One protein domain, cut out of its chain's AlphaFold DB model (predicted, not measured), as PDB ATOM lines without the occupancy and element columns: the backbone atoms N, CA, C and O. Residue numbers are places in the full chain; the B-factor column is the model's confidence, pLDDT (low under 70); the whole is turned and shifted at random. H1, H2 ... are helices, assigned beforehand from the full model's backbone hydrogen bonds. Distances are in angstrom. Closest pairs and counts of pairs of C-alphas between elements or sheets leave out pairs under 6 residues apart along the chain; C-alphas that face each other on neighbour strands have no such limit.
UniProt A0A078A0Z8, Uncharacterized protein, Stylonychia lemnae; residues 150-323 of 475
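This is residues 150 to 323 of the 475 residues of an uncharacterized protein of Stylonychia lemnae (UniProt A0A078A0Z8). Look first for the longest helix, H6, and for H4: they cross H7 on its two sides, and H7 runs through the middle of a crossed packing of helices. H3 and H5 also pack on H7, H8 folds back beside it as a hairpin, short H2 packs on H6, and H1 is at the rim, with residues 160 to 167 sticking out. The printed part has 174 residues with eight named helices, H1 to H8 in order, and no named strand; its class is all helix. It is compact, with a radius of gyration of the C-alphas of 16.5 A, and rounded, spanning 44 by 41 by 37 A.

Start at H6, residues 245 to 269; with residues 255 to 259 alone it touches the hub H7, residues 277 to 299, about perpendicular at 82 degrees, the closest C-alphas being those of Tyr 259 and Leu 283, 5.5 A apart. H2, residues 169 to 173, also touches H6, with residues 253 to 261 of H6 alone, the closest C-alphas being those of Glu 171 and Ala 257, 6.4 A apart. H3, residues 179 to 190, touches H7 at a steep tilt of 64 degrees, opposite ways, with C-alphas 185 and 289 closest at 5.0 A. H4, residues 197 to 217, touches H7 about perpendicular at 81 degrees, with residues 211 to 215 alone and C-alphas 211 and 284 closest at 6.6 A. H5, residues 224 to 239, touches H4 at a steep tilt of 51 degrees, opposite ways, with C-alphas 208 and 227 closest at 6.0 A. H8, residues 305 to 316, makes a helical hairpin with H7, at a shallow tilt of 3 degrees, with C-alphas 291 and 312 closest at 5.9 A. H1, residues 150 to 163, is close to but not clearly touching H5, with C-alphas 151 and 237 closest at 7.9 A. In each of the eight helices every O i to N i+4 pair is within hydrogen-bond range.

Find C-alpha 245 at (115.734, 75.009, 87.380); from there H6 runs 35.5 A to C-alpha 269. H7 measures 32.6 A, H4 30.2 A, H5 22.1 A and H1 20.3 A. H1 begins at C-alpha 150, (101.563, 80.665, 96.054), and H8 ends at C-alpha 316, (100.834, 84.755, 62.249).

The two C-alphas farthest apart, those of Lys 152 and Glu 306, are 46.7 A apart. The printed part has no cut and no long link. Look in the B-factor column for low confidence: 51 residues are under 70, among them residues 165 to 177, 262 to 273 and 311 to 323.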
ATOM      1  N   VAL A 150     101.722  80.890  97.499       55.44
ATOM      2  CA  VAL A 150     101.563  80.665  96.054       55.44
ATOM      3  C   VAL A 150     102.499  79.563  95.533       55.44
ATOM      4  O   VAL A 150     102.115  78.721  94.722       55.44
ATOM      5  N   ASN A 151     103.724  79.513  96.061       60.12
ATOM      6  CA  ASN A 151     104.717  78.516  95.665       60.12
ATOM      7  C   ASN A 151     104.357  77.101  96.120       60.12
ATOM      8  O   ASN A 151     104.692  76.141  95.432       60.12
ATOM      9  N   LYS A 152     103.664  76.951  97.253       70.38
ATOM     10  CA  LYS A 152     103.353  75.631  97.808       70.38
ATOM     11  C   LYS A 152     102.326  74.897  96.946       70.38
ATOM     12  O   LYS A 152     102.592  73.774  96.536       70.38
ATOM     13  N   THR A 153     101.224  75.557  96.592       71.19
ATOM     14  CA  THR A 153     100.182  74.979  95.728       71.19
ATOM     15  C   THR A 153     100.713  74.655  94.331       71.19
ATOM     16  O   THR A 153     100.393  73.601  93.781       71.19
ATOM     17  N   PHE A 154     101.569  75.515  93.765       66.56
ATOM     18  CA  PHE A 154     102.220  75.235  92.484       66.56
ATOM     19  C   PHE A 154     103.122  73.998  92.561       66.56
ATOM     20  O   PHE A 154     102.995  73.100  91.732       66.56
ATOM     21  N   VAL A 155     104.001  73.926  93.564       70.12
ATOM     22  CA  VAL A 155     104.924  72.795  93.752       70.12
ATOM     23  C   VAL A 155     104.162  71.497  94.031       70.12
ATOM     24  O   VAL A 155     104.522  70.455  93.491       70.12
ATOM     25  N   GLU A 156     103.091  71.539  94.825       77.62
ATOM     26  CA  GLU A 156     102.227  70.383  95.087       77.62
ATOM     27  C   GLU A 156     101.569  69.867  93.805       77.62
ATOM     28  O   GLU A 156     101.689  68.679  93.512       77.62
ATOM     29  N   LYS A 157     100.974  70.750  92.989       69.75
ATOM     30  CA  LYS A 157     100.405  70.366  91.687       69.75
ATOM     31  C   LYS A 157     101.484  69.839  90.738       69.75
ATOM     32  O   LYS A 157     101.280  68.820  90.085       69.75
ATOM     33  N   LEU A 158     102.664  70.464  90.693       65.38
ATOM     34  CA  LEU A 158     103.800  69.987  89.896       65.38
ATOM     35  C   LEU A 158     104.235  68.570  90.303       65.38
ATOM     36  O   LEU A 158     104.459  67.716  89.446       65.38
ATOM     37  N   ASN A 159     104.312  68.307  91.606       72.44
ATOM     38  CA  ASN A 159     104.647  66.993  92.143       72.44
ATOM     39  C   ASN A 159     103.549  65.965  91.861       72.44
ATOM     40  O   ASN A 159     103.870  64.842  91.477       72.44
ATOM     41  N   GLU A 160     102.275  66.345  91.984       74.31
ATOM     42  CA  GLU A 160     101.141  65.513  91.578       74.31
ATOM     43  C   GLU A 160     101.254  65.128  90.094       74.31
ATOM     44  O   GLU A 160     101.103  63.958  89.740       74.31
ATOM     45  N   PHE A 161     101.619  66.081  89.231       67.06
ATOM     46  CA  PHE A 161     101.855  65.818  87.811       67.06
ATOM     47  C   PHE A 161     103.022  64.855  87.572       67.06
ATOM     48  O   PHE A 161     102.883  63.935  86.765       67.06
ATOM     49  N   ARG A 162     104.157  65.021  88.270       65.62
ATOM     50  CA  ARG A 162     105.289  64.083  88.155       65.62
ATOM     51  C   ARG A 162     104.896  62.675  88.604       65.62
ATOM     52  O   ARG A 162     105.230  61.703  87.930       65.62
ATOM     53  N   GLN A 163     104.183  62.564  89.727       73.62
ATOM     54  CA  GLN A 163     103.759  61.284  90.301       73.62
ATOM     55  C   GLN A 163     102.785  60.532  89.396       73.62
ATOM     56  O   GLN A 163     102.876  59.312  89.287       73.62
ATOM     57  N   LYS A 164     101.893  61.248  88.703       73.38
ATOM     58  CA  LYS A 164     100.950  60.643  87.755       73.38
ATOM     59  C   LYS A 164     101.620  60.073  86.499       73.38
ATOM     60  O   LYS A 164     100.930  59.409  85.733       73.38
ATOM     61  N   GLN A 165     102.919  60.326  86.264       53.84
ATOM     62  CA  GLN A 165     103.647  59.990  85.024       53.84
ATOM     63  C   GLN A 165     102.867  60.319  83.740       53.84
ATOM     64  O   GLN A 165     103.115  59.748  82.679       53.84
ATOM     65  N   GLN A 166     101.938  61.272  83.819       55.34
ATOM     66  CA  GLN A 166     101.269  61.837  82.665       55.34
ATOM     67  C   GLN A 166     102.262  62.796  82.012       55.34
ATOM     68  O   GLN A 166     102.145  64.015  82.104       55.34
ATOM     69  N   TYR A 167     103.284  62.229  81.374       52.69
ATOM     70  CA  TYR A 167     103.826  62.870  80.193       52.69
ATOM     71  C   TYR A 167     102.643  62.969  79.245       52.69
ATOM     72  O   TYR A 167     102.096  61.945  78.827       52.69
ATOM     73  N   TYR A 168     102.185  64.190  78.986       54.97
ATOM     74  CA  TYR A 168     101.208  64.403  77.935       54.97
ATOM     75  C   TYR A 168     101.759  63.707  76.679       54.97
ATOM     76  O   TYR A 168     102.935  63.919  76.351       54.97
ATOM     77  N   PRO A 169     100.978  62.859  75.982       59.69
ATOM     78  CA  PRO A 169     101.361  62.342  74.671       59.69
ATOM     79  C   PRO A 169     101.902  63.453  73.764       59.69
ATOM     80  O   PRO A 169     102.772  63.213  72.941       59.69
ATOM     81  N   GLU A 170     101.439  64.682  73.972       56.75
ATOM     82  CA  GLU A 170     101.867  65.925  73.356       56.75
ATOM     83  C   GLU A 170     103.302  66.337  73.692       56.75
ATOM     84  O   GLU A 170     103.995  66.765  72.786       56.75
ATOM     85  N   GLU A 171     103.814  66.170  74.915       54.78
ATOM     86  CA  GLU A 171     105.241  66.423  75.200       54.78
ATOM     87  C   GLU A 171     106.141  65.458  74.401       54.78
ATOM     88  O   GLU A 171     107.220  65.838  73.948       54.78
ATOM     89  N   GLN A 172     105.677  64.225  74.154       61.88
ATOM     90  CA  GLN A 172     106.358  63.268  73.270       61.88
ATOM     91  C   GLN A 172     106.126  63.586  71.781       61.88
ATOM     92  O   GLN A 172     107.044  63.475  70.967       61.88
ATOM     93  N   ARG A 173     104.915  64.021  71.414       56.34
ATOM     94  CA  ARG A 173     104.512  64.386  70.041       56.34
ATOM     95  C   ARG A 173     105.185  65.670  69.565       56.34
ATOM     96  O   ARG A 173     105.521  65.789  68.392       56.34
ATOM     97  N   PHE A 174     105.417  66.589  70.492       58.00
ATOM     98  CA  PHE A 174     106.158  67.834  70.353       58.00
ATOM     99  C   PHE A 174     107.560  67.703  70.955       58.00
ATOM    100  O   PHE A 174     108.148  68.692  71.376       58.00
ATOM    101  N   SER A 175     108.142  66.498  70.964       54.09
ATOM    102  CA  SER A 175     109.551  66.281  71.342       54.09
ATOM    103  C   SER A 175     110.539  67.085  70.485       54.09
ATOM    104  O   SER A 175     111.700  67.228  70.855       54.09
ATOM    105  N   TYR A 176     110.062  67.651  69.371       58.97
ATOM    106  CA  TYR A 176     110.765  68.626  68.544       58.97
ATOM    107  C   TYR A 176     110.706  70.065  69.073       58.97
ATOM    108  O   TYR A 176     111.218  70.947  68.386       58.97
ATOM    109  N   ILE A 177     110.080  70.333  70.233       61.66
ATOM    110  CA  ILE A 177     110.153  71.639  70.896       61.66
ATOM    111  C   ILE A 177     111.631  72.008  70.975       61.66
ATOM    112  O   ILE A 177     112.404  71.406  71.724       61.66
ATOM    113  N   GLN A 178     112.005  72.971  70.136       71.44
ATOM    114  CA  GLN A 178     113.379  73.405  69.990       71.44
ATOM    115  C   GLN A 178     113.812  73.962  71.341       71.44
ATOM    116  O   GLN A 178     113.147  74.834  71.913       71.44
ATOM    117  N   VAL A 179     114.900  73.413  71.882       80.50
ATOM    118  CA  VAL A 179     115.486  73.865  73.152       80.50
ATOM    119  C   VAL A 179     115.771  75.365  73.078       80.50
ATOM    120  O   VAL A 179     115.571  76.092  74.045       80.50
ATOM    121  N   GLU A 180     116.103  75.833  71.885       76.75
ATOM    122  CA  GLU A 180     116.343  77.209  71.499       76.75
ATOM    123  C   GLU A 180     115.130  78.124  71.748       76.75
ATOM    124  O   GLU A 180     115.301  79.250  72.213       76.75
ATOM    125  N   ILE A 181     113.894  77.659  71.513       77.06
ATOM    126  CA  ILE A 181     112.681  78.460  71.780       77.06
ATOM    127  C   ILE A 181     112.465  78.589  73.284       77.06
ATOM    128  O   ILE A 181     112.087  79.652  73.769       77.06
ATOM    129  N   LEU A 182     112.734  77.523  74.040       82.44
ATOM    130  CA  LEU A 182     112.650  77.558  75.500       82.44
ATOM    131  C   LEU A 182     113.695  78.490  76.103       82.44
ATOM    132  O   LEU A 182     113.392  79.206  77.054       82.44
ATOM    133  N   GLU A 183     114.913  78.480  75.565       81.00
ATOM    134  CA  GLU A 183     115.970  79.409  75.964       81.00
ATOM    135  C   GLU A 183     115.579  80.850  75.660       81.00
ATOM    136  O   GLU A 183     115.693  81.705  76.532       81.00
ATOM    137  N   TYR A 184     115.032  81.111  74.476       76.25
ATOM    138  CA  TYR A 184     114.616  82.455  74.096       76.25
ATOM    139  C   TYR A 184     113.407  82.951  74.905       76.25
ATOM    140  O   TYR A 184     113.352  84.095  75.349       76.25
ATOM    141  N   LEU A 185     112.446  82.072  75.180       78.38
ATOM    142  CA  LEU A 185     111.329  82.349  76.076       78.38
ATOM    143  C   LEU A 185     111.815  82.647  77.501       78.38
ATOM    144  O   LEU A 185     111.318  83.573  78.145       78.38
ATOM    145  N   ARG A 186     112.812  81.895  77.982       86.19
ATOM    146  CA  ARG A 186     113.476  82.179  79.255       86.19
ATOM    147  C   ARG A 186     114.152  83.546  79.217       86.19
ATOM    148  O   ARG A 186     113.970  84.294  80.167       86.19
ATOM    149  N   ASP A 187     114.847  83.894  78.135       80.62
ATOM    150  CA  ASP A 187     115.492  85.200  77.964       80.62
ATOM    151  C   ASP A 187     114.480  86.360  78.051       80.62
ATOM    152  O   ASP A 187     114.765  87.364  78.704       80.62
ATOM    153  N   ILE A 188     113.286  86.212  77.458       75.25
ATOM    154  CA  ILE A 188     112.198  87.204  77.555       75.25
ATOM    155  C   ILE A 188     111.719  87.359  79.003       75.25
ATOM    156  O   ILE A 188     111.569  88.480  79.489       75.25
ATOM    157  N   LEU A 189     111.475  86.256  79.715       83.56
ATOM    158  CA  LEU A 189     111.026  86.313  81.113       83.56
ATOM    159  C   LEU A 189     112.099  86.889  82.029       83.56
ATOM    160  O   LEU A 189     111.816  87.725  82.888       83.56
ATOM    161  N   ASP A 190     113.343  86.511  81.774       83.69
ATOM    162  CA  ASP A 190     114.521  87.050  82.423       83.69
ATOM    163  C   ASP A 190     114.654  88.567  82.228       83.69
ATOM    164  O   ASP A 190     115.338  89.205  83.036       83.69
ATOM    165  N   MET A 191     113.959  89.167  81.241       78.56
ATOM    166  CA  MET A 191     113.888  90.625  81.099       78.56
ATOM    167  C   MET A 191     113.205  91.335  82.242       78.56
ATOM    168  O   MET A 191     113.499  92.500  82.518       78.56
ATOM    169  N   MET A 192     112.321  90.637  82.933       84.06
ATOM    170  CA  MET A 192     111.592  91.185  84.064       84.06
ATOM    171  C   MET A 192     112.266  90.858  85.402       84.06
ATOM    172  O   MET A 192     111.810  91.357  86.433       84.06
ATOM    173  N   CYS A 193     113.345  90.065  85.386       84.56
ATOM    174  CA  CYS A 193     114.028  89.509  86.559       84.56
ATOM    175  C   CYS A 193     115.465  90.048  86.717       84.56
ATOM    176  O   CYS A 193     116.399  89.301  87.008       84.56
ATOM    177  N   THR A 194     115.679  91.340  86.461       80.12
ATOM    178  CA  THR A 194     116.966  92.019  86.711       80.12
ATOM    179  C   THR A 194     117.064  92.496  88.164       80.12
ATOM    180  O   THR A 194     116.046  92.661  88.839       80.12
ATOM    181  N   ARG A 195     118.274  92.778  88.666       80.88
ATOM    182  CA  ARG A 195     118.443  93.327  90.027       80.88
ATOM    183  C   ARG A 195     117.874  94.743  90.167       80.88
ATOM    184  O   ARG A 195     117.428  95.135  91.243       80.88
ATOM    185  N   LYS A 196     117.866  95.527  89.082       81.25
ATOM    186  CA  LYS A 196     117.392  96.919  89.082       81.25
ATOM    187  C   LYS A 196     115.878  96.975  88.888       81.25
ATOM    188  O   LYS A 196     115.365  96.765  87.791       81.25
ATOM    189  N   GLN A 197     115.153  97.350  89.941       86.00
ATOM    190  CA  GLN A 197     113.688  97.445  89.908       86.00
ATOM    191  C   GLN A 197     113.161  98.400  88.822       86.00
ATOM    192  O   GLN A 197     112.154  98.096  88.186       86.00
ATOM    193  N   SER A 198     113.849  99.517  88.568       79.94
ATOM    194  CA  SER A 198     113.474 100.464  87.508       79.94
ATOM    195  C   SER A 198     113.555  99.843  86.110       79.94
ATOM    196  O   SER A 198     112.641 100.023  85.309       79.94
ATOM    197  N   VAL A 199     114.597  99.052  85.841       77.25
ATOM    198  CA  VAL A 199     114.776  98.327  84.572       77.25
ATOM    199  C   VAL A 199     113.705  97.248  84.419       77.25
ATOM    200  O   VAL A 199     113.102  97.132  83.355       77.25
ATOM    201  N   ASN A 200     113.389  96.521  85.497       83.81
ATOM    202  CA  ASN A 200     112.285  95.556  85.493       83.81
ATOM    203  C   ASN A 200     110.954  96.214  85.133       83.81
ATOM    204  O   ASN A 200     110.188  95.663  84.347       83.81
ATOM    205  N   GLN A 201     110.677  97.388  85.702       88.06
ATOM    206  CA  GLN A 201     109.450  98.126  85.423       88.06
ATOM    207  C   GLN A 201     109.399  98.611  83.969       88.06
ATOM    208  O   GLN A 201     108.358  98.475  83.328       88.06
ATOM    209  N   GLU A 202     110.507  99.123  83.429       79.19
ATOM    210  CA  GLU A 202     110.589  99.545  82.028       79.19
ATOM    211  C   GLU A 202     110.389  98.363  81.068       79.19
ATOM    212  O   GLU A 202     109.554  98.432  80.167       79.19
ATOM    213  N   ASN A 203     111.091  97.249  81.295       77.81
ATOM    214  CA  ASN A 203     110.969  96.043  80.476       77.81
ATOM    215  C   ASN A 203     109.561  95.451  80.546       77.81
ATOM    216  O   ASN A 203     109.008  95.043  79.525       77.81
ATOM    217  N   ARG A 204     108.942  95.464  81.730       89.00
ATOM    218  CA  ARG A 204     107.548  95.054  81.909       89.00
ATOM    219  C   ARG A 204     106.597  95.926  81.091       89.00
ATOM    220  O   ARG A 204     105.742  95.389  80.396       89.00
ATOM    221  N   LEU A 205     106.730  97.253  81.151       84.88
ATOM    222  CA  LEU A 205     105.888  98.168  80.369       84.88
ATOM    223  C   LEU A 205     106.085  97.970  78.863       84.88
ATOM    224  O   LEU A 205     105.101  97.900  78.129       84.88
ATOM    225  N   PHE A 206     107.331  97.793  78.421       82.50
ATOM    226  CA  PHE A 206     107.652  97.466  77.035       82.50
ATOM    227  C   PHE A 206     106.950  96.179  76.573       82.50
ATOM    228  O   PHE A 206     106.305  96.180  75.526       82.50
ATOM    229  N   LEU A 207     107.016  95.099  77.362       74.06
ATOM    230  CA  LEU A 207     106.346  93.836  77.039       74.06
ATOM    231  C   LEU A 207     104.820  93.977  77.029       74.06
ATOM    232  O   LEU A 207     104.174  93.430  76.138       74.06
ATOM    233  N   ILE A 208     104.244  94.744  77.962       83.50
ATOM    234  CA  ILE A 208     102.808  95.059  77.952       83.50
ATOM    235  C   ILE A 208     102.423  95.739  76.639       83.50
ATOM    236  O   ILE A 208     101.436  95.342  76.026       83.50
ATOM    237  N   ASP A 209     103.204  96.717  76.187       80.69
ATOM    238  CA  ASP A 209     102.910  97.459  74.960       80.69
ATOM    239  C   ASP A 209     103.020  96.572  73.713       80.69
ATOM    240  O   ASP A 209     102.148  96.626  72.841       80.69
ATOM    241  N   GLN A 210     104.036  95.701  73.647       76.94
ATOM    242  CA  GLN A 210     104.172  94.731  72.554       76.94
ATOM    243  C   GLN A 210     103.000  93.744  72.528       76.94
ATOM    244  O   GLN A 210     102.382  93.544  71.480       76.94
ATOM    245  N   LEU A 211     102.653  93.156  73.674       73.88
ATOM    246  CA  LEU A 211     101.561  92.188  73.777       73.88
ATOM    247  C   LEU A 211     100.207  92.838  73.486       73.88
ATOM    248  O   LEU A 211      99.414  92.279  72.733       73.88
ATOM    249  N   GLN A 212      99.949  94.033  74.019       84.06
ATOM    250  CA  GLN A 212      98.696  94.742  73.784       84.06
ATOM    251  C   GLN A 212      98.523  95.099  72.307       84.06
ATOM    252  O   GLN A 212      97.433  94.911  71.765       84.06
ATOM    253  N   GLY A 213      99.583  95.577  71.646       74.75
ATOM    254  CA  GLY A 213      99.561  95.860  70.212       74.75
ATOM    255  C   GLY A 213      99.168  94.625  69.400       74.75
ATOM    256  O   GLY A 213      98.233  94.682  68.604       74.75
ATOM    257  N   ARG A 214      99.800  93.479  69.682       71.38
ATOM    258  CA  ARG A 214      99.517  92.209  68.993       71.38
ATOM    259  C   ARG A 214      98.123  91.656  69.287       71.38
ATOM    260  O   ARG A 214      97.450  91.190  68.373       71.38
ATOM    261  N   LEU A 215      97.661  91.724  70.533       73.94
ATOM    262  CA  LEU A 215      96.311  91.282  70.896       73.94
ATOM    263  C   LEU A 215      95.248  92.153  70.216       73.94
ATOM    264  O   LEU A 215      94.283  91.631  69.659       73.94
ATOM    265  N   LYS A 216      95.460  93.472  70.166       80.81
ATOM    266  CA  LYS A 216      94.575  94.406  69.461       80.81
ATOM    267  C   LYS A 216      94.524  94.136  67.957       80.81
ATOM    268  O   LYS A 216      93.437  94.154  67.381       80.81
ATOM    269  N   ASP A 217      95.667  93.843  67.343       73.12
ATOM    270  CA  ASP A 217      95.774  93.436  65.936       73.12
ATOM    271  C   ASP A 217      94.906  92.195  65.639       73.12
ATOM    272  O   ASP A 217      94.220  92.127  64.617       73.12
ATOM    273  N   GLN A 218      94.839  91.259  66.589       65.25
ATOM    274  CA  GLN A 218      93.993  90.059  66.528       65.25
ATOM    275  C   GLN A 218      92.530  90.297  66.946       65.25
ATOM    276  O   GLN A 218      91.751  89.350  67.034       65.25
ATOM    277  N   LYS A 219      92.125  91.556  67.179       80.88
ATOM    278  CA  LYS A 219      90.794  91.951  67.685       80.88
ATOM    279  C   LYS A 219      90.460  91.365  69.062       80.88
ATOM    280  O   LYS A 219      89.294  91.168  69.393       80.88
ATOM    281  N   ILE A 220      91.483  91.098  69.868       74.62
ATOM    282  CA  ILE A 220      91.348  90.580  71.224       74.62
ATOM    283  C   ILE A 220      91.488  91.753  72.195       74.62
ATOM    284  O   ILE A 220      92.566  92.314  72.387       74.62
ATOM    285  N   GLU A 221      90.373  92.146  72.807       86.75
ATOM    286  CA  GLU A 221      90.348  93.251  73.765       86.75
ATOM    287  C   GLU A 221      90.834  92.788  75.138       86.75
ATOM    288  O   GLU A 221      90.099  92.169  75.915       86.75
ATOM    289  N   VAL A 222      92.088  93.103  75.448       82.81
ATOM    290  CA  VAL A 222      92.724  92.798  76.730       82.81
ATOM    291  C   VAL A 222      93.258  94.087  77.334       82.81
ATOM    292  O   VAL A 222      93.879  94.914  76.663       82.81
ATOM    293  N   ASP A 223      92.970  94.262  78.616       91.25
ATOM    294  CA  ASP A 223      93.422  95.403  79.399       91.25
ATOM    295  C   ASP A 223      94.923  95.268  79.745       91.25
ATOM    296  O   ASP A 223      95.440  94.166  79.938       91.25
ATOM    297  N   ARG A 224      95.637  96.396  79.828       92.50
ATOM    298  CA  ARG A 224      97.062  96.435  80.199       92.50
ATOM    299  C   ARG A 224      97.321  95.800  81.561       92.50
ATOM    300  O   ARG A 224      98.331  95.115  81.713       92.50
ATOM    301  N   ASP A 225      96.418  95.971  82.522       90.56
ATOM    302  CA  ASP A 225      96.554  95.388  83.854       90.56
ATOM    303  C   ASP A 225      96.397  93.864  83.805       90.56
ATOM    304  O   ASP A 225      97.111  93.158  84.514       90.56
ATOM    305  N   GLN A 226      95.527  93.329  82.937       82.31
ATOM    306  CA  GLN A 226      95.441  91.882  82.683       82.31
ATOM    307  C   GLN A 226      96.764  91.318  82.156       82.31
ATOM    308  O   GLN A 226      97.244  90.312  82.680       82.31
ATOM    309  N   ILE A 227      97.376  91.978  81.168       79.50
ATOM    310  CA  ILE A 227      98.688  91.581  80.631       79.50
ATOM    311  C   ILE A 227      99.749  91.655  81.730       79.50
ATOM    312  O   ILE A 227     100.503  90.704  81.933       79.50
ATOM    313  N   GLY A 228      99.763  92.758  82.481       87.19
ATOM    314  CA  GLY A 228     100.672  92.967  83.598       87.19
ATOM    315  C   GLY A 228     100.589  91.860  84.648       87.19
ATOM    316  O   GLY A 228     101.622  91.328  85.030       87.19
ATOM    317  N   ARG A 229      99.379  91.444  85.047       84.94
ATOM    318  CA  ARG A 229      99.183  90.355  86.023       84.94
ATOM    319  C   ARG A 229      99.724  89.010  85.537       84.94
ATOM    320  O   ARG A 229     100.315  88.274  86.328       84.94
ATOM    321  N   VAL A 230      99.546  88.684  84.254       79.50
ATOM    322  CA  VAL A 230     100.112  87.454  83.670       79.50
ATOM    323  C   VAL A 230     101.638  87.516  83.686       79.50
ATOM    324  O   VAL A 230     102.280  86.576  84.149       79.50
ATOM    325  N   LEU A 231     102.221  88.638  83.259       81.38
ATOM    326  CA  LEU A 231     103.671  88.845  83.282       81.38
ATOM    327  C   LEU A 231     104.252  88.775  84.700       81.38
ATOM    328  O   LEU A 231     105.259  88.101  84.907       81.38
ATOM    329  N   ASP A 232     103.597  89.401  85.678       87.88
ATOM    330  CA  ASP A 232     104.013  89.367  87.085       87.88
ATOM    331  C   ASP A 232     103.973  87.937  87.637       87.88
ATOM    332  O   ASP A 232     104.865  87.519  88.370       87.88
ATOM    333  N   SER A 233     102.979  87.145  87.238       82.00
ATOM    334  CA  SER A 233     102.886  85.749  87.656       82.00
ATOM    335  C   SER A 233     103.983  84.879  87.039       82.00
ATOM    336  O   SER A 233     104.588  84.070  87.741       82.00
ATOM    337  N   LEU A 234     104.286  85.068  85.749       81.19
ATOM    338  CA  LEU A 234     105.393  84.375  85.076       81.19
ATOM    339  C   LEU A 234     106.743  84.755  85.695       81.19
ATOM    340  O   LEU A 234     107.569  83.881  85.956       81.19
ATOM    341  N   LYS A 235     106.933  86.043  85.999       87.94
ATOM    342  CA  LYS A 235     108.088  86.541  86.745       87.94
ATOM    343  C   LYS A 235     108.208  85.856  88.110       87.94
ATOM    344  O   LYS A 235     109.273  85.342  88.433       87.94
ATOM    345  N   ASN A 236     107.127  85.796  88.887       87.19
ATOM    346  CA  ASN A 236     107.134  85.181  90.217       87.19
ATOM    347  C   ASN A 236     107.496  83.687  90.171       87.19
ATOM    348  O   ASN A 236     108.225  83.205  91.037       87.19
ATOM    349  N   ILE A 237     107.029  82.952  89.155       83.25
ATOM    350  CA  ILE A 237     107.417  81.548  88.933       83.25
ATOM    351  C   ILE A 237     108.921  81.453  88.633       83.25
ATOM    352  O   ILE A 237     109.618  80.607  89.200       83.25
ATOM    353  N   GLN A 238     109.438  82.349  87.788       85.69
ATOM    354  CA  GLN A 238     110.850  82.386  87.403       85.69
ATOM    355  C   GLN A 238     111.776  82.760  88.575       85.69
ATOM    356  O   GLN A 238     112.837  82.154  88.737       85.69
ATOM    357  N   GLU A 239     111.377  83.705  89.429       88.00
ATOM    358  CA  GLU A 239     112.136  84.141  90.612       88.00
ATOM    359  C   GLU A 239     111.931  83.238  91.835       88.00
ATOM    360  O   GLU A 239     112.626  83.391  92.838       88.00
ATOM    361  N   SER A 240     111.014  82.267  91.767       86.81
ATOM    362  CA  SER A 240     110.705  81.416  92.910       86.81
ATOM    363  C   SER A 240     111.942  80.638  93.390       86.81
ATOM    364  O   SER A 240     112.510  79.854  92.615       86.81
ATOM    365  N   PRO A 241     112.365  80.812  94.659       86.31
ATOM    366  CA  PRO A 241     113.540  80.136  95.208       86.31
ATOM    367  C   PRO A 241     113.274  78.656  95.519       86.31
ATOM    368  O   PRO A 241     114.213  77.881  95.662       86.31
ATOM    369  N   GLY A 242     112.001  78.259  95.636       84.75
ATOM    370  CA  GLY A 242     111.599  76.882  95.936       84.75
ATOM    371  C   GLY A 242     111.483  75.980  94.707       84.75
ATOM    372  O   GLY A 242     111.354  74.768  94.861       84.75
ATOM    373  N   LEU A 243     111.515  76.548  93.500       84.56
ATOM    374  CA  LEU A 243     111.469  75.786  92.257       84.56
ATOM    375  C   LEU A 243     112.887  75.508  91.765       84.56
ATOM    376  O   LEU A 243     113.683  76.432  91.575       84.56
ATOM    377  N   SER A 244     113.176  74.238  91.481       89.62
ATOM    378  CA  SER A 244     114.413  73.869  90.797       89.62
ATOM    379  C   SER A 244     114.440  74.439  89.371       89.62
ATOM    380  O   SER A 244     113.399  74.738  88.778       89.62
ATOM    381  N   GLN A 245     115.628  74.572  88.777       86.62
ATOM    382  CA  GLN A 245     115.734  75.009  87.380       86.62
ATOM    383  C   GLN A 245     115.050  74.023  86.420       86.62
ATOM    384  O   GLN A 245     114.485  74.431  85.406       86.62
ATOM    385  N   GLU A 246     115.070  72.731  86.751       86.06
ATOM    386  CA  GLU A 246     114.371  71.690  85.999       86.06
ATOM    387  C   GLU A 246     112.853  71.915  86.008       86.06
ATOM    388  O   GLU A 246     112.217  71.819  84.962       86.06
ATOM    389  N   ASP A 247     112.291  72.334  87.144       84.19
ATOM    390  CA  ASP A 247     110.862  72.635  87.279       84.19
ATOM    391  C   ASP A 247     110.436  73.865  86.499       84.19
ATOM    392  O   ASP A 247     109.402  73.854  85.829       84.19
ATOM    393  N   LYS A 248     111.263  74.911  86.535       86.12
ATOM    394  CA  LYS A 248     111.058  76.108  85.713       86.12
ATOM    395  C   LYS A 248     111.080  75.736  84.232       86.12
ATOM    396  O   LYS A 248     110.205  76.146  83.474       86.12
ATOM    397  N   ASN A 249     112.021  74.886  83.822       85.38
ATOM    398  CA  ASN A 249     112.110  74.410  82.443       85.38
ATOM    399  C   ASN A 249     110.908  73.551  82.046       85.38
ATOM    400  O   ASN A 249     110.410  73.692  80.931       85.38
ATOM    401  N   LEU A 250     110.436  72.680  82.936       82.69
ATOM    402  CA  LEU A 250     109.249  71.863  82.707       82.69
ATOM    403  C   LEU A 250     107.998  72.736  82.550       82.69
ATOM    404  O   LEU A 250     107.197  72.506  81.648       82.69
ATOM    405  N   PHE A 251     107.860  73.778  83.371       82.75
ATOM    406  CA  PHE A 251     106.782  74.755  83.241       82.75
ATOM    407  C   PHE A 251     106.800  75.461  81.875       82.75
ATOM    408  O   PHE A 251     105.781  75.480  81.185       82.75
ATOM    409  N   LEU A 252     107.957  75.970  81.433       82.56
ATOM    410  CA  LEU A 252     108.082  76.621  80.120       82.56
ATOM    411  C   LEU A 252     107.820  75.652  78.959       82.56
ATOM    412  O   LEU A 252     107.146  76.020  77.997       82.56
ATOM    413  N   LYS A 253     108.295  74.402  79.065       81.88
ATOM    414  CA  LYS A 253     107.999  73.329  78.101       81.88
ATOM    415  C   LYS A 253     106.506  73.114  77.939       81.88
ATOM    416  O   LYS A 253     106.027  73.034  76.814       81.88
ATOM    417  N   ARG A 254     105.775  73.066  79.049       75.81
ATOM    418  CA  ARG A 254     104.320  72.894  79.036       75.81
ATOM    419  C   ARG A 254     103.611  74.080  78.422       75.81
ATOM    420  O   ARG A 254     102.762  73.885  77.565       75.81
ATOM    421  N   MET A 255     104.009  75.292  78.793       77.25
ATOM    422  CA  MET A 255     103.467  76.510  78.196       77.25
ATOM    423  C   MET A 255     103.620  76.500  76.666       77.25
ATOM    424  O   MET A 255     102.676  76.809  75.940       77.25
ATOM    425  N   LEU A 256     104.780  76.061  76.175       75.94
ATOM    426  CA  LEU A 256     105.057  75.962  74.747       75.94
ATOM    427  C   LEU A 256     104.326  74.789  74.066       75.94
ATOM    428  O   LEU A 256     103.842  74.935  72.947       75.94
ATOM    429  N   ALA A 257     104.187  73.645  74.737       73.56
ATOM    430  CA  ALA A 257     103.385  72.525  74.246       73.56
ATOM    431  C   ALA A 257     101.906  72.915  74.109       73.56
ATOM    432  O   ALA A 257     101.291  72.634  73.082       73.56
ATOM    433  N   THR A 258     101.354  73.630  75.097       69.88
ATOM    434  CA  THR A 258     100.016  74.229  75.017       69.88
ATOM    435  C   THR A 258      99.936  75.214  73.857       69.88
ATOM    436  O   THR A 258      98.970  75.166  73.105       69.88
ATOM    437  N   TYR A 259     100.956  76.052  73.642       75.06
ATOM    438  CA  TYR A 259     101.002  76.949  72.486       75.06
ATOM    439  C   TYR A 259     100.930  76.213  71.147       75.06
ATOM    440  O   TYR A 259     100.103  76.569  70.311       75.06
ATOM    441  N   TYR A 260     101.727  75.163  70.946       73.88
ATOM    442  CA  TYR A 260     101.684  74.399  69.699       73.88
ATOM    443  C   TYR A 260     100.385  73.618  69.531       73.88
ATOM    444  O   TYR A 260      99.841  73.596  68.428       73.88
ATOM    445  N   LYS A 261      99.863  73.024  70.610       73.25
ATOM    446  CA  LYS A 261      98.574  72.325  70.599       73.25
ATOM    447  C   LYS A 261      97.450  73.286  70.224       73.25
ATOM    448  O   LYS A 261      96.801  73.095  69.204       73.25
ATOM    449  N   VAL A 262      97.299  74.379  70.971       67.44
ATOM    450  CA  VAL A 262      96.271  75.395  70.721       67.44
ATOM    451  C   VAL A 262      96.449  76.045  69.355       67.44
ATOM    452  O   VAL A 262      95.462  76.274  68.670       67.44
ATOM    453  N   GLY A 263      97.679  76.340  68.931       65.56
ATOM    454  CA  GLY A 263      97.959  76.902  67.612       65.56
ATOM    455  C   GLY A 263      97.554  75.955  66.481       65.56
ATOM    456  O   GLY A 263      96.918  76.384  65.519       65.56
ATOM    457  N   PHE A 264      97.859  74.663  66.622       63.19
ATOM    458  CA  PHE A 264      97.431  73.622  65.689       63.19
ATOM    459  C   PHE A 264      95.906  73.465  65.682       63.19
ATOM    460  O   PHE A 264      95.286  73.448  64.620       63.19
ATOM    461  N   ASP A 265      95.280  73.427  66.853       63.62
ATOM    462  CA  ASP A 265      93.836  73.254  66.980       63.62
ATOM    463  C   ASP A 265      93.075  74.489  66.492       63.62
ATOM    464  O   ASP A 265      92.076  74.359  65.795       63.62
ATOM    465  N   ALA A 266      93.573  75.698  66.755       59.88
ATOM    466  CA  ALA A 266      93.042  76.944  66.209       59.88
ATOM    467  C   ALA A 266      93.169  76.994  64.681       59.88
ATOM    468  O   ALA A 266      92.243  77.445  64.001       59.88
ATOM    469  N   TYR A 267      94.282  76.496  64.132       57.94
ATOM    470  CA  TYR A 267      94.466  76.347  62.689       57.94
ATOM    471  C   TYR A 267      93.427  75.392  62.080       57.94
ATOM    472  O   TYR A 267      92.870  75.681  61.020       57.94
ATOM    473  N   VAL A 268      93.114  74.292  62.770       54.88
ATOM    474  CA  VAL A 268      92.131  73.294  62.318       54.88
ATOM    475  C   VAL A 268      90.684  73.774  62.502       54.88
ATOM    476  O   VAL A 268      89.858  73.593  61.609       54.88
ATOM    477  N   ILE A 269      90.366  74.398  63.637       54.47
ATOM    478  CA  ILE A 269      88.996  74.723  64.066       54.47
ATOM    479  C   ILE A 269      88.548  76.107  63.560       54.47
ATOM    480  O   ILE A 269      87.355  76.399  63.564       54.47
ATOM    481  N   ARG A 270      89.462  76.957  63.057       56.38
ATOM    482  CA  ARG A 270      89.211  78.323  62.530       56.38
ATOM    483  C   ARG A 270      88.561  79.321  63.501       56.38
ATOM    484  O   ARG A 270      88.499  80.506  63.180       56.38
ATOM    485  N   GLU A 271      88.141  78.896  64.687       60.47
ATOM    486  CA  GLU A 271      87.578  79.751  65.730       60.47
ATOM    487  C   GLU A 271      88.325  79.543  67.047       60.47
ATOM    488  O   GLU A 271      88.048  78.611  67.794       60.47
ATOM    489  N   ALA A 272      89.264  80.436  67.352       61.16
ATOM    490  CA  ALA A 272      89.959  80.492  68.642       61.16
ATOM    491  C   ALA A 272      89.303  81.486  69.628       61.16
ATOM    492  O   ALA A 272      89.833  81.766  70.703       61.16
ATOM    493  N   ALA A 273      88.129  82.028  69.279       66.50
ATOM    494  CA  ALA A 273      87.422  83.048  70.061       66.50
ATOM    495  C   ALA A 273      86.944  82.565  71.445       66.50
ATOM    496  O   ALA A 273      86.561  83.380  72.278       66.50
ATOM    497  N   TRP A 274      86.960  81.253  71.694       70.06
ATOM    498  CA  TRP A 274      86.567  80.649  72.969       70.06
ATOM    499  C   TRP A 274      87.717  80.543  73.980       70.06
ATOM    500  O   TRP A 274      87.461  80.181  75.125       70.06
ATOM    501  N   LEU A 275      88.959  80.849  73.587       70.81
ATOM    502  CA  LEU A 275      90.090  80.868  74.514       70.81
ATOM    503  C   LEU A 275      89.963  82.038  75.494       70.81
ATOM    504  O   LEU A 275      89.558  83.145  75.125       70.81
ATOM    505  N   SER A 276      90.359  81.805  76.743       78.00
ATOM    506  CA  SER A 276      90.368  82.856  77.755       78.00
ATOM    507  C   SER A 276      91.387  83.962  77.418       78.00
ATOM    508  O   SER A 276      92.365  83.759  76.692       78.00
ATOM    509  N   LYS A 277      91.176  85.173  77.949       81.12
ATOM    510  CA  LYS A 277      92.110  86.300  77.752       81.12
ATOM    511  C   LYS A 277      93.539  85.989  78.244       81.12
ATOM    512  O   LYS A 277      94.472  86.285  77.501       81.12
ATOM    513  N   PRO A 278      93.748  85.384  79.436       73.31
ATOM    514  CA  PRO A 278      95.073  84.932  79.870       73.31
ATOM    515  C   PRO A 278      95.732  83.957  78.895       73.31
ATOM    516  O   PRO A 278      96.919  84.107  78.609       73.31
ATOM    517  N   THR A 279      94.961  83.029  78.321       73.88
ATOM    518  CA  THR A 279      95.457  82.081  77.315       73.88
ATOM    519  C   THR A 279      96.013  82.805  76.109       73.88
ATOM    520  O   THR A 279      97.150  82.567  75.717       73.88
ATOM    521  N   TRP A 280      95.273  83.773  75.576       74.12
ATOM    522  CA  TRP A 280      95.765  84.602  74.482       74.12
ATOM    523  C   TRP A 280      97.048  85.362  74.827       74.12
ATOM    524  O   TRP A 280      97.941  85.435  73.987       74.12
ATOM    525  N   ILE A 281      97.185  85.880  76.051       72.19
ATOM    526  CA  ILE A 281      98.424  86.544  76.487       72.19
ATOM    527  C   ILE A 281      99.598  85.556  76.467       72.19
ATOM    528  O   ILE A 281     100.644  85.864  75.901       72.19
ATOM    529  N   VAL A 282      99.422  84.364  77.041       73.12
ATOM    530  CA  VAL A 282     100.457  83.321  77.080       73.12
ATOM    531  C   VAL A 282     100.851  82.871  75.672       73.12
ATOM    532  O   VAL A 282     102.040  82.805  75.359       73.12
ATOM    533  N   LEU A 283      99.871  82.643  74.793       76.25
ATOM    534  CA  LEU A 283     100.117  82.298  73.393       76.25
ATOM    535  C   LEU A 283     100.921  83.384  72.676       76.25
ATOM    536  O   LEU A 283     101.827  83.065  71.912       76.25
ATOM    537  N   MET A 284     100.629  84.659  72.945       75.62
ATOM    538  CA  MET A 284     101.380  85.768  72.358       75.62
ATOM    539  C   MET A 284     102.818  85.848  72.883       75.62
ATOM    540  O   MET A 284     103.711  86.190  72.114       75.62
ATOM    541  N   ILE A 285     103.078  85.495  74.145       73.62
ATOM    542  CA  ILE A 285     104.449  85.417  74.680       73.62
ATOM    543  C   ILE A 285     105.231  84.293  73.983       73.62
ATOM    544  O   ILE A 285     106.356  84.518  73.538       73.62
ATOM    545  N   CYS A 286     104.633  83.107  73.830       76.00
ATOM    546  CA  CYS A 286     105.242  82.000  73.085       76.00
ATOM    547  C   CYS A 286     105.487  82.364  71.613       76.00
ATOM    548  O   CYS A 286     106.567  82.097  71.092       76.00
ATOM    549  N   TYR A 287     104.528  83.035  70.971       78.00
ATOM    550  CA  TYR A 287     104.677  83.552  69.612       78.00
ATOM    551  C   TYR A 287     105.845  84.534  69.493       78.00
ATOM    552  O   TYR A 287     106.650  84.417  68.573       78.00
ATOM    553  N   LEU A 288     105.964  85.493  70.422       71.31
ATOM    554  CA  LEU A 288     107.089  86.428  70.441       71.31
ATOM    555  C   LEU A 288     108.420  85.687  70.584       71.31
ATOM    556  O   LEU A 288     109.386  86.067  69.925       71.31
ATOM    557  N   ALA A 289     108.463  84.627  71.393       71.25
ATOM    558  CA  ALA A 289     109.676  83.845  71.567       71.25
ATOM    559  C   ALA A 289     110.083  83.095  70.287       71.25
ATOM    560  O   ALA A 289     111.232  83.177  69.862       71.25
ATOM    561  N   ASP A 290     109.131  82.423  69.642       74.38
ATOM    562  CA  ASP A 290     109.351  81.671  68.400       74.38
ATOM    563  C   ASP A 290     109.728  82.602  67.229       74.38
ATOM    564  O   ASP A 290     110.692  82.376  66.492       74.38
ATOM    565  N   ALA A 291     109.027  83.733  67.103       71.88
ATOM    566  CA  ALA A 291     109.310  84.736  66.083       71.88
ATOM    567  C   ALA A 291     110.654  85.448  66.314       71.88
ATOM    568  O   ALA A 291     111.374  85.719  65.352       71.88
ATOM    569  N   GLY A 292     111.011  85.724  67.572       69.62
ATOM    570  CA  GLY A 292     112.312  86.278  67.941       69.62
ATOM    571  C   GLY A 292     113.458  85.312  67.642       69.62
ATOM    572  O   GLY A 292     114.439  85.709  67.012       69.62
ATOM    573  N   LEU A 293     113.300  84.023  67.968       74.38
ATOM    574  CA  LEU A 293     114.275  82.998  67.593       74.38
ATOM    575  C   LEU A 293     114.414  82.879  66.073       74.38
ATOM    576  O   LEU A 293     115.530  82.908  65.556       74.38
ATOM    577  N   SER A 294     113.297  82.788  65.351       69.81
ATOM    578  CA  SER A 294     113.295  82.741  63.885       69.81
ATOM    579  C   SER A 294     113.999  83.969  63.298       69.81
ATOM    580  O   SER A 294     114.775  83.863  62.351       69.81
ATOM    581  N   TYR A 295     113.784  85.151  63.883       72.62
ATOM    582  CA  TYR A 295     114.456  86.372  63.455       72.62
ATOM    583  C   TYR A 295     115.966  86.310  63.691       72.62
ATOM    584  O   TYR A 295     116.747  86.706  62.825       72.62
ATOM    585  N   ARG A 296     116.388  85.771  64.835       69.06
ATOM    586  CA  ARG A 296     117.800  85.557  65.140       69.06
ATOM    587  C   ARG A 296     118.443  84.558  64.180       69.06
ATOM    588  O   ARG A 296     119.499  84.855  63.632       69.06
ATOM    589  N   GLN A 297     117.787  83.434  63.901       71.44
ATOM    590  CA  GLN A 297     118.239  82.458  62.904       71.44
ATOM    591  C   GLN A 297     118.343  83.081  61.506       71.44
ATOM    592  O   GLN A 297     119.272  82.773  60.760       71.44
ATOM    593  N   TYR A 298     117.429  83.991  61.155       72.50
ATOM    594  CA  TYR A 298     117.493  84.758  59.913       72.50
ATOM    595  C   TYR A 298     118.685  85.717  59.888       72.50
ATOM    596  O   TYR A 298     119.419  85.754  58.901       72.50
ATOM    597  N   GLN A 299     118.918  86.468  60.971       72.19
ATOM    598  CA  GLN A 299     120.100  87.322  61.082       72.19
ATOM    599  C   GLN A 299     121.378  86.498  60.956       72.19
ATOM    600  O   GLN A 299     122.279  86.896  60.230       72.19
ATOM    601  N   GLU A 300     121.424  85.331  61.599       70.94
ATOM    602  CA  GLU A 300     122.523  84.369  61.534       70.94
ATOM    603  C   GLU A 300     122.584  83.608  60.189       70.94
ATOM    604  O   GLU A 300     123.490  82.809  59.968       70.94
ATOM    605  N   GLY A 301     121.653  83.869  59.262       65.88
ATOM    606  CA  GLY A 301     121.501  83.194  57.963       65.88
ATOM    607  C   GLY A 301     121.424  81.676  58.030       65.88
ATOM    608  O   GLY A 301     121.738  81.008  57.048       65.88
ATOM    609  N   VAL A 302     121.006  81.145  59.179       70.56
ATOM    610  CA  VAL A 302     120.633  79.739  59.349       70.56
ATOM    611  C   VAL A 302     119.376  79.452  58.535       70.56
ATOM    612  O   VAL A 302     119.296  78.415  57.885       70.56
ATOM    613  N   ILE A 303     118.430  80.395  58.533       71.88
ATOM    614  CA  ILE A 303     117.235  80.347  57.691       71.88
ATOM    615  C   ILE A 303     117.250  81.489  56.677       71.88
ATOM    616  O   ILE A 303     117.718  82.601  56.945       71.88
ATOM    617  N   SER A 304     116.723  81.218  55.491       75.25
ATOM    618  CA  SER A 304     116.576  82.216  54.436       75.25
ATOM    619  C   SER A 304     115.526  83.274  54.798       75.25
ATOM    620  O   SER A 304     114.657  83.070  55.644       75.25
ATOM    621  N   SER A 305     115.555  84.424  54.113       75.25
ATOM    622  CA  SER A 305     114.507  85.445  54.282       75.25
ATOM    623  C   SER A 305     113.114  84.915  53.937       75.25
ATOM    624  O   SER A 305     112.133  85.409  54.489       75.25
ATOM    625  N   GLU A 306     113.017  83.975  52.996       73.56
ATOM    626  CA  GLU A 306     111.751  83.378  52.574       73.56
ATOM    627  C   GLU A 306     111.248  82.373  53.609       73.56
ATOM    628  O   GLU A 306     110.082  82.445  53.976       73.56
ATOM    629  N   GLU A 307     112.122  81.534  54.171       73.56
ATOM    630  CA  GLU A 307     111.780  80.650  55.295       73.56
ATOM    631  C   GLU A 307     111.397  81.445  56.538       73.56
ATOM    632  O   GLU A 307     110.378  81.153  57.147       73.56
ATOM    633  N   PHE A 308     112.132  82.504  56.885       76.69
ATOM    634  CA  PHE A 308     111.747  83.387  57.986       76.69
ATOM    635  C   PHE A 308     110.368  84.006  57.759       76.69
ATOM    636  O   PHE A 308     109.534  84.029  58.663       76.69
ATOM    637  N   ARG A 309     110.095  84.498  56.544       70.31
ATOM    638  CA  ARG A 309     108.775  85.028  56.176       70.31
ATOM    639  C   ARG A 309     107.710  83.946  56.226       70.31
ATOM    640  O   ARG A 309     106.629  84.201  56.737       70.31
ATOM    641  N   HIS A 310     107.998  82.749  55.732       72.50
ATOM    642  CA  HIS A 310     107.072  81.630  55.757       72.50
ATOM    643  C   HIS A 310     106.774  81.212  57.198       72.50
ATOM    644  O   HIS A 310     105.612  81.138  57.559       72.50
ATOM    645  N   THR A 311     107.778  81.051  58.056       67.88
ATOM    646  CA  THR A 311     107.612  80.703  59.473       67.88
ATOM    647  C   THR A 311     106.898  81.811  60.243       67.88
ATOM    648  O   THR A 311     105.876  81.558  60.873       67.88
ATOM    649  N   SER A 312     107.343  83.066  60.138       65.69
ATOM    650  CA  SER A 312     106.690  84.196  60.817       65.69
ATOM    651  C   SER A 312     105.260  84.431  60.322       65.69
ATOM    652  O   SER A 312     104.378  84.735  61.129       65.69
ATOM    653  N   SER A 313     105.003  84.241  59.021       63.81
ATOM    654  CA  SER A 313     103.657  84.335  58.458       63.81
ATOM    655  C   SER A 313     102.794  83.140  58.842       63.81
ATOM    656  O   SER A 313     101.649  83.364  59.210       63.81
ATOM    657  N   PHE A 314     103.320  81.912  58.843       63.94
ATOM    658  CA  PHE A 314     102.643  80.685  59.274       63.94
ATOM    659  C   PHE A 314     102.221  80.770  60.743       63.94
ATOM    660  O   PHE A 314     101.076  80.487  61.084       63.94
ATOM    661  N   LEU A 315     103.103  81.273  61.603       60.25
ATOM    662  CA  LEU A 315     102.796  81.512  63.011       60.25
ATOM    663  C   LEU A 315     101.798  82.672  63.184       60.25
ATOM    664  O   LEU A 315     100.911  82.609  64.033       60.25
ATOM    665  N   SER A 316     101.861  83.698  62.321       52.53
ATOM    666  CA  SER A 316     100.834  84.755  62.249       52.53
ATOM    667  C   SER A 316      99.515  84.298  61.600       52.53
ATOM    668  O   SER A 316      98.508  84.999  61.680       52.53
ATOM    669  N   LEU A 317      99.519  83.133  60.933       41.44
ATOM    670  CA  LEU A 317      98.414  82.554  60.163       41.44
ATOM    671  C   LEU A 317      97.442  81.739  61.023       41.44
ATOM    672  O   LEU A 317      96.478  81.200  60.477       41.44
ATOM    673  N   SER A 318      97.551  81.816  62.354       41.72
ATOM    674  CA  SER A 318      96.407  81.693  63.278       41.72
ATOM    675  C   SER A 318      95.389  82.846  63.092       41.72
ATOM    676  O   SER A 318      94.819  83.376  64.042       41.72
ATOM    677  N   LYS A 319      95.155  83.239  61.828       45.09
ATOM    678  CA  LYS A 319      94.328  84.346  61.361       45.09
ATOM    679  C   LYS A 319      92.921  84.252  61.945       45.09
ATOM    680  O   LYS A 319      92.055  83.579  61.388       45.09
ATOM    681  N   VAL A 320      92.640  85.137  62.896       35.91
ATOM    682  CA  VAL A 320      91.548  86.083  62.646       35.91
ATOM    683  C   VAL A 320      91.961  86.907  61.399       35.91
ATOM    684  O   VAL A 320      93.126  87.280  61.279       35.91
ATOM    685  N   PRO A 321      91.097  87.156  60.396       32.78
ATOM    686  CA  PRO A 321      91.499  87.476  59.014       32.78
ATOM    687  C   PRO A 321      92.004  88.916  58.762       32.78
ATOM    688  O   PRO A 321      91.667  89.536  57.756       32.78
ATOM    689  N   SER A 322      92.817  89.493  59.636       42.34
ATOM    690  CA  SER A 322      93.285  90.876  59.519       42.34
ATOM    691  C   SER A 322      94.702  90.984  60.044       42.34
ATOM    692  O   SER A 322      94.941  90.496  61.134       42.34
ATOM    693  N   VAL A 323      95.619  91.613  59.299       46.88
ATOM    694  CA  VAL A 323      96.581  92.608  59.839       46.88
ATOM    695  C   VAL A 323      97.677  92.949  58.854       46.88
ATOM    696  O   VAL A 323      98.035  94.116  58.779       46.88
TER     697      VAL A 323